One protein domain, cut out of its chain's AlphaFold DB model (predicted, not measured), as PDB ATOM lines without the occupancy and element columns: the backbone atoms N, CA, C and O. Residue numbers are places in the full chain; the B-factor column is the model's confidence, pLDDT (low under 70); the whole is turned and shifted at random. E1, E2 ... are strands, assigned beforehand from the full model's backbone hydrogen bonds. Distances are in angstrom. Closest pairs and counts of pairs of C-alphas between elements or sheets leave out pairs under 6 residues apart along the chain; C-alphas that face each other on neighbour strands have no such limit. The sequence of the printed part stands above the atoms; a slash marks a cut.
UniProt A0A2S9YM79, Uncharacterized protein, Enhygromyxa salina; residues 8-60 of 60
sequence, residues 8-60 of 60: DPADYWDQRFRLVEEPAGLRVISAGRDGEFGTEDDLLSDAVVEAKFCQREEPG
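What this domain is: This is residues 8 to 60 of the 60 residues of an uncharacterized protein of Enhygromyxa salina (UniProt A0A2S9YM79). What shape is this? There is little regular structure: a hairpin of two strands, E1 then E2, sits among loops in a small body, and the tail of residues 52 to 60 sticks out. How is it made up? The printed part has 53 residues, no named helix and two antiparallel strands holding only 11 residues, all strand by class; it is loose, with a radius of gyration of the C-alphas of 14.1 A, spanning 48 by 25 by 15 A.

How they stand to each other: How do the strands pair? E1, residues 18 to 22, and E2, residues 25 to 30, form an antiparallel hairpin with a tight link, their directions at 149 degrees. N 20 and O 27, 2.9 A apart, are within hydrogen-bond range. What else pairs? Residues 29 to 30 of E2 pair antiparallel with residues 43 to 44.

Where its parts are: Where does E1 begin? C-alpha 18 is at (34.170, -13.938, 31.613), and E1 is 12.6 A long. Where does E2 end? C-alpha 30 is at (34.877, -18.395, 26.820), and E2 is 16.9 A long.

The domain as a whole: How far does it reach? The two C-alphas farthest apart, those of Glu 40 and Gly 60, are 49.3 A apart. Is it cut or uncertain? The printed part has no cut; residues 31 to 60 hold no named element, and pLDDT is under 70 at residue 8 and residues 47 to 60.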
ATOM      1  N   ASP A   8      47.102 -11.537  29.960       68.31
ATOM      2  CA  ASP A   8      45.708 -11.687  30.378       68.31
ATOM      3  C   ASP A   8      45.239 -13.070  29.905       68.31
ATOM      4  O   ASP A   8      45.380 -13.363  28.713       68.31
ATOM      5  N   PRO A   9      44.784 -13.955  30.809       76.81
ATOM      6  CA  PRO A   9      44.399 -15.294  30.411       76.81
ATOM      7  C   PRO A   9      43.294 -15.174  29.361       76.81
ATOM      8  O   PRO A   9      42.226 -14.616  29.621       76.81
ATOM      9  N   ALA A  10      43.596 -15.677  28.173       85.25
ATOM     10  CA  ALA A  10      42.711 -15.709  27.028       85.25
ATOM     11  C   ALA A  10      42.532 -17.157  26.570       85.25
ATOM     12  O   ALA A  10      43.342 -18.035  26.895       85.25
ATOM     13  N   ASP A  11      41.445 -17.413  25.853       85.88
ATOM     14  CA  ASP A  11      41.197 -18.714  25.252       85.88
ATOM     15  C   ASP A  11      42.046 -18.943  23.988       85.88
ATOM     16  O   ASP A  11      42.941 -18.170  23.639       85.88
ATOM     17  N   TYR A  12      41.786 -20.054  23.296       88.50
ATOM     18  CA  TYR A  12      42.504 -20.419  22.074       88.50
ATOM     19  C   TYR A  12      42.315 -19.407  20.926       88.50
ATOM     20  O   TYR A  12      43.143 -19.358  20.014       88.50
ATOM     21  N   TRP A  13      41.253 -18.601  20.968       90.38
ATOM     22  CA  TRP A  13      40.915 -17.580  19.976       90.38
ATOM     23  C   TRP A  13      41.293 -16.166  20.426       90.38
ATOM     24  O   TRP A  13      40.839 -15.196  19.818       90.38
ATOM     25  N   ASP A  14      42.151 -16.055  21.445       89.75
ATOM     26  CA  ASP A  14      42.611 -14.787  22.018       89.75
ATOM     27  C   ASP A  14      41.461 -13.953  22.623       89.75
ATOM     28  O   ASP A  14      41.576 -12.739  22.798       89.75
ATOM     29  N   GLN A  15      40.340 -14.602  22.971       87.75
ATOM     30  CA  GLN A  15      39.224 -13.951  23.651       87.75
ATOM     31  C   GLN A  15      39.427 -13.985  25.160       87.75
ATOM     32  O   GLN A  15      39.879 -14.973  25.744       87.75
ATOM     33  N   ARG A  16      39.050 -12.891  25.822       88.06
ATOM     34  CA  ARG A  16      39.079 -12.814  27.284       88.06
ATOM     35  C   ARG A  16      37.972 -13.667  27.883       88.06
ATOM     36  O   ARG A  16      36.825 -13.590  27.454       88.06
ATOM     37  N   PHE A  17      38.293 -14.392  28.948       88.44
ATOM     38  CA  PHE A  17      37.281 -15.104  29.720       88.44
ATOM     39  C   PHE A  17      36.363 -14.145  30.484       88.44
ATOM     40  O   PHE A  17      36.780 -13.082  30.952       88.44
ATOM     41  N   ARG A  18      35.115 -14.571  30.690       88.56
ATOM     42  CA  ARG A  18      34.170 -13.938  31.613       88.56
ATOM     43  C   ARG A  18      33.945 -14.838  32.818       88.56
ATOM     44  O   ARG A  18      33.653 -16.019  32.673       88.56
ATOM     45  N   LEU A  19      34.045 -14.260  34.009       87.56
ATOM     46  CA  LEU A  19      33.617 -14.903  35.247       87.56
ATOM     47  C   LEU A  19      32.156 -14.543  35.500       87.56
ATOM     48  O   LEU A  19      31.794 -13.367  35.460       87.56
ATOM     49  N   VAL A  20      31.329 -15.552  35.741       85.81
ATOM     50  CA  VAL A  20      29.918 -15.390  36.092       85.81
ATOM     51  C   VAL A  20      29.687 -15.975  37.475       85.81
ATOM     52  O   VAL A  20      30.084 -17.105  37.758       85.81
ATOM     53  N   GLU A  21      29.057 -15.183  38.335       86.94
ATOM     54  CA  GLU A  21      28.634 -15.598  39.668       86.94
ATOM     55  C   GLU A  21      27.332 -16.393  39.581       86.94
ATOM     56  O   GLU A  21      26.306 -15.893  39.123       86.94
ATOM     57  N   GLU A  22      27.378 -17.636  40.045       83.06
ATOM     58  CA  GLU A  22      26.229 -18.520  40.191       83.06
ATOM     59  C   GLU A  22      26.025 -18.885  41.672       83.06
ATOM     60  O   GLU A  22      26.960 -18.791  42.471       83.06
ATOM     61  N   PRO A  23      24.836 -19.371  42.077       80.94
ATOM     62  CA  PRO A  23      24.576 -19.736  43.474       80.94
ATOM     63  C   PRO A  23      25.546 -20.780  44.050       80.94
ATOM     64  O   PRO A  23      25.733 -20.840  45.262       80.94
ATOM     65  N   ALA A  24      26.141 -21.615  43.191       80.50
ATOM     66  CA  ALA A  24      27.092 -22.654  43.578       80.50
ATOM     67  C   ALA A  24      28.563 -22.190  43.575       80.50
ATOM     68  O   ALA A  24      29.415 -22.934  44.050       80.50
ATOM     69  N   GLY A  25      28.875 -20.997  43.046       82.44
ATOM     70  CA  GLY A  25      30.238 -20.472  42.928       82.44
ATOM     71  C   GLY A  25      30.472 -19.695  41.630       82.44
ATOM     72  O   GLY A  25      29.533 -19.211  41.007       82.44
ATOM     73  N   LEU A  26      31.732 -19.569  41.210       82.94
ATOM     74  CA  LEU A  26      32.083 -18.913  39.949       82.94
ATOM     75  C   LEU A  26      32.175 -19.920  38.804       82.94
ATOM     76  O   LEU A  26      32.791 -20.979  38.946       82.94
ATOM     77  N   ARG A  27      31.634 -19.535  37.646       84.81
ATOM     78  CA  ARG A  27      31.870 -20.196  36.359       84.81
ATOM     79  C   ARG A  27      32.719 -19.328  35.445       84.81
ATOM     80  O   ARG A  27      32.588 -18.105  35.446       84.81
ATOM     81  N   VAL A  28      33.559 -19.975  34.644       88.19
ATOM     82  CA  VAL A  28      34.348 -19.331  33.591       88.19
ATOM     83  C   VAL A  28      33.680 -19.609  32.246       88.19
ATOM     84  O   VAL A  28      33.347 -20.756  31.943       88.19
ATOM     85  N   ILE A  29      33.489 -18.557  31.453       90.88
ATOM     86  CA  ILE A  29      32.915 -18.610  30.105       90.88
ATOM     87  C   ILE A  29      33.955 -18.096  29.108       90.88
ATOM     88  O   ILE A  29      34.535 -17.027  29.319       90.88
ATOM     89  N   SER A  30      34.178 -18.845  28.030       92.75
ATOM     90  CA  SER A  30      34.877 -18.395  26.820       92.75
ATOM     91  C   SER A  30      33.839 -18.114  25.737       92.75
ATOM     92  O   SER A  30      32.923 -18.912  25.570       92.75
ATOM     93  N   ALA A  31      33.998 -16.999  25.020       92.25
ATOM     94  CA  ALA A  31      33.138 -16.623  23.891       92.25
ATOM     95  C   ALA A  31      33.452 -17.414  22.608       92.25
ATOM     96  O   ALA A  31      32.973 -17.078  21.531       92.25
ATOM     97  N   GLY A  32      34.339 -18.406  22.700       92.81
ATOM     98  CA  GLY A  32      34.679 -19.258  21.582       92.81
ATOM     99  C   GLY A  32      35.247 -18.501  20.381       92.81
ATOM    100  O   GLY A  32      35.933 -17.481  20.482       92.81
ATOM    101  N   ARG A  33      34.994 -19.055  19.204       94.69
ATOM    102  CA  ARG A  33      35.533 -18.625  17.921       94.69
ATOM    103  C   ARG A  33      34.916 -17.332  17.399       94.69
ATOM    104  O   ARG A  33      35.608 -16.607  16.680       94.69
ATOM    105  N   ASP A  34      33.631 -17.097  17.652       94.25
ATOM    106  CA  ASP A  34      32.937 -15.901  17.159       94.25
ATOM    107  C   ASP A  34      33.218 -14.665  18.029       94.25
ATOM    108  O   ASP A  34      33.126 -13.538  17.538       94.25
ATOM    109  N   GLY A  35      33.668 -14.876  19.272       92.69
ATOM    110  CA  GLY A  35      33.998 -13.816  20.216       92.69
ATOM    111  C   GLY A  35      32.766 -13.123  20.801       92.69
ATOM    112  O   GLY A  35      32.907 -12.100  21.478       92.69
ATOM    113  N   GLU A  36      31.565 -13.656  20.566       94.31
ATOM    114  CA  GLU A  36      30.302 -13.099  21.031       94.31
ATOM    115  C   GLU A  36      29.709 -13.964  22.149       94.31
ATOM    116  O   GLU A  36      29.256 -15.077  21.932       94.31
ATOM    117  N   PHE A  37      29.639 -13.418  23.365       91.44
ATOM    118  CA  PHE A  37      29.002 -14.124  24.479       91.44
ATOM    119  C   PHE A  37      27.491 -14.275  24.275       91.44
ATOM    120  O   PHE A  37      26.798 -13.306  23.952       91.44
ATOM    121  N   GLY A  38      26.962 -15.443  24.627       90.38
ATOM    122  CA  GLY A  38      25.548 -15.797  24.532       90.38
ATOM    123  C   GLY A  38      25.173 -16.493  23.225       90.38
ATOM    124  O   GLY A  38      23.978 -16.647  22.957       90.38
ATOM    125  N   THR A  39      26.156 -16.892  22.418       94.50
ATOM    126  CA  THR A  39      25.954 -17.708  21.218       94.50
ATOM    127  C   THR A  39      26.153 -19.193  21.532       94.50
ATOM    128  O   THR A  39      26.515 -19.587  22.640       94.50
ATOM    129  N   GLU A  40      25.882 -20.052  20.549       94.81
ATOM    130  CA  GLU A  40      26.103 -21.498  20.672       94.81
ATOM    131  C   GLU A  40      27.594 -21.885  20.738       94.81
ATOM    132  O   GLU A  40      27.894 -23.033  21.058       94.81
ATOM    133  N   ASP A  41      28.517 -20.965  20.428       92.31
ATOM    134  CA  ASP A  41      29.966 -21.215  20.449       92.31
ATOM    135  C   ASP A  41      30.578 -21.024  21.852       92.31
ATOM    136  O   ASP A  41      31.724 -21.407  22.092       92.31
ATOM    137  N   ASP A  42      29.797 -20.497  22.803       93.44
ATOM    138  CA  ASP A  42      30.225 -20.315  24.186       93.44
ATOM    139  C   ASP A  42      30.684 -21.638  24.819       93.44
ATOM    140  O   ASP A  42      29.951 -22.630  24.898       93.44
ATOM    141  N   LEU A  43      31.898 -21.626  25.371       91.25
ATOM    142  CA  LEU A  43      32.456 -22.751  26.110       91.25
ATOM    143  C   LEU A  43      32.367 -22.492  27.613       91.25
ATOM    144  O   LEU A  43      32.912 -21.517  28.136       91.25
ATOM    145  N   LEU A  44      31.707 -23.411  28.316       88.62
ATOM    146  CA  LEU A  44      31.532 -23.372  29.765       88.62
ATOM    147  C   LEU A  44      32.513 -24.321  30.451       88.62
ATOM    148  O   LEU A  44      32.667 -25.475  30.048       88.62
ATOM    149  N   SER A  45      33.141 -23.864  31.532       80.88
ATOM    150  CA  SER A  45      33.887 -24.760  32.413       80.88
ATOM    151  C   SER A  45      32.939 -25.523  33.348       80.88
ATOM    152  O   SER A  45      32.233 -24.900  34.142       80.88
ATOM    153  N   ASP A  46      32.997 -26.858  33.357       75.06
ATOM    154  CA  ASP A  46      32.358 -27.685  34.403       75.06
ATOM    155  C   ASP A  46      32.982 -27.471  35.794       75.06
ATOM    156  O   ASP A  46      32.385 -27.790  36.823       75.06
ATOM    157  N   ALA A  47      34.193 -26.916  35.842       67.25
ATOM    158  CA  ALA A  47      34.851 -26.566  37.085       67.25
ATOM    159  C   ALA A  47      34.197 -25.320  37.698       67.25
ATOM    160  O   ALA A  47      34.379 -24.203  37.215       67.25
ATOM    161  N   VAL A  48      33.475 -25.515  38.800       66.31
ATOM    162  CA  VAL A  48      33.159 -24.423  39.721       66.31
ATOM    163  C   VAL A  48      34.412 -24.146  40.535       66.31
ATOM    164  O   VAL A  48      34.889 -25.015  41.268       66.31
ATOM    165  N   VAL A  49      34.968 -22.947  40.392       67.19
ATOM    166  CA  VAL A  49      36.079 -22.518  41.239       67.19
ATOM    167  C   VAL A  49      35.516 -21.863  42.491       67.19
ATOM    168  O   VAL A  49      34.715 -20.926  42.422       67.19
ATOM    169  N   GLU A  50      35.933 -22.353  43.657       64.69
ATOM    170  CA  GLU A  50      35.708 -21.630  44.901       64.69
ATOM    171  C   GLU A  50      36.549 -20.354  44.849       64.69
ATOM    172  O   GLU A  50      37.778 -20.389  44.973       64.69
ATOM    173  N   ALA A  51      35.896 -19.209  44.657       59.44
ATOM    174  CA  ALA A  51      36.546 -17.936  44.899       59.44
ATOM    175  C   ALA A  51      36.855 -17.829  46.391       59.44
ATOM    176  O   ALA A  51      36.031 -17.396  47.197       59.44
ATOM    177  N   LYS A  52      38.091 -18.164  46.767       61.00
ATOM    178  CA  LYS A  52      38.689 -17.534  47.936       61.00
ATOM    179  C   LYS A  52      38.920 -16.085  47.556       61.00
ATOM    180  O   LYS A  52      39.945 -15.746  46.971       61.00
ATOM    181  N   PHE A  53      37.935 -15.242  47.851       56.91
ATOM    182  CA  PHE A  53      38.153 -13.806  47.870       56.91
ATOM    183  C   PHE A  53      39.354 -13.566  48.782       56.91
ATOM    184  O   PHE A  53      39.283 -13.810  49.988       56.91
ATOM    185  N   CYS A  54      40.477 -13.146  48.202       56.94
ATOM    186  CA  CYS A  54      41.585 -12.616  48.974       56.94
ATOM    187  C   CYS A  54      41.056 -11.349  49.646       56.94
ATOM    188  O   CYS A  54      41.035 -10.282  49.035       56.94
ATOM    189  N   GLN A  55      40.566 -11.475  50.879       58.34
ATOM    190  CA  GLN A  55      40.325 -10.314  51.713       58.34
ATOM    191  C   GLN A  55      41.691  -9.662  51.888       58.34
ATOM    192  O   GLN A  55      42.605 -10.248  52.468       58.34
ATOM    193  N   ARG A  56      41.871  -8.487  51.289       54.69
ATOM    194  CA  ARG A  56      43.006  -7.632  51.601       54.69
ATOM    195  C   ARG A  56      42.818  -7.243  53.062       54.69
ATOM    196  O   ARG A  56      42.019  -6.358  53.345       54.69
ATOM    197  N   GLU A  57      43.478  -7.948  53.976       59.53
ATOM    198  CA  GLU A  57      43.572  -7.498  55.360       59.53
ATOM    199  C   GLU A  57      44.287  -6.144  55.317       59.53
ATOM    200  O   GLU A  57      45.457  -6.051  54.934       59.53
ATOM    201  N   GLU A  58      43.546  -5.066  55.572       60.78
ATOM    202  CA  GLU A  58      44.141  -3.743  55.699       60.78
ATOM    203  C   GLU A  58      45.053  -3.758  56.935       60.78
ATOM    204  O   GLU A  58      44.612  -4.196  58.001       60.78
ATOM    205  N   PRO A  59      46.328  -3.340  56.825       62.72
ATOM    206  CA  PRO A  59      47.181  -3.227  57.996       62.72
ATOM    207  C   PRO A  59      46.624  -2.116  58.894       62.72
ATOM    208  O   PRO A  59      46.495  -0.972  58.453       62.72
ATOM    209  N   GLY A  60      46.250  -2.487  60.121       54.66
ATOM    210  CA  GLY A  60      45.868  -1.554  61.184       54.66
ATOM    211  C   GLY A  60      47.037  -0.751  61.740       54.66
ATOM    212  O   GLY A  60      48.205  -1.114  61.471       54.66
TER     213      GLY A  60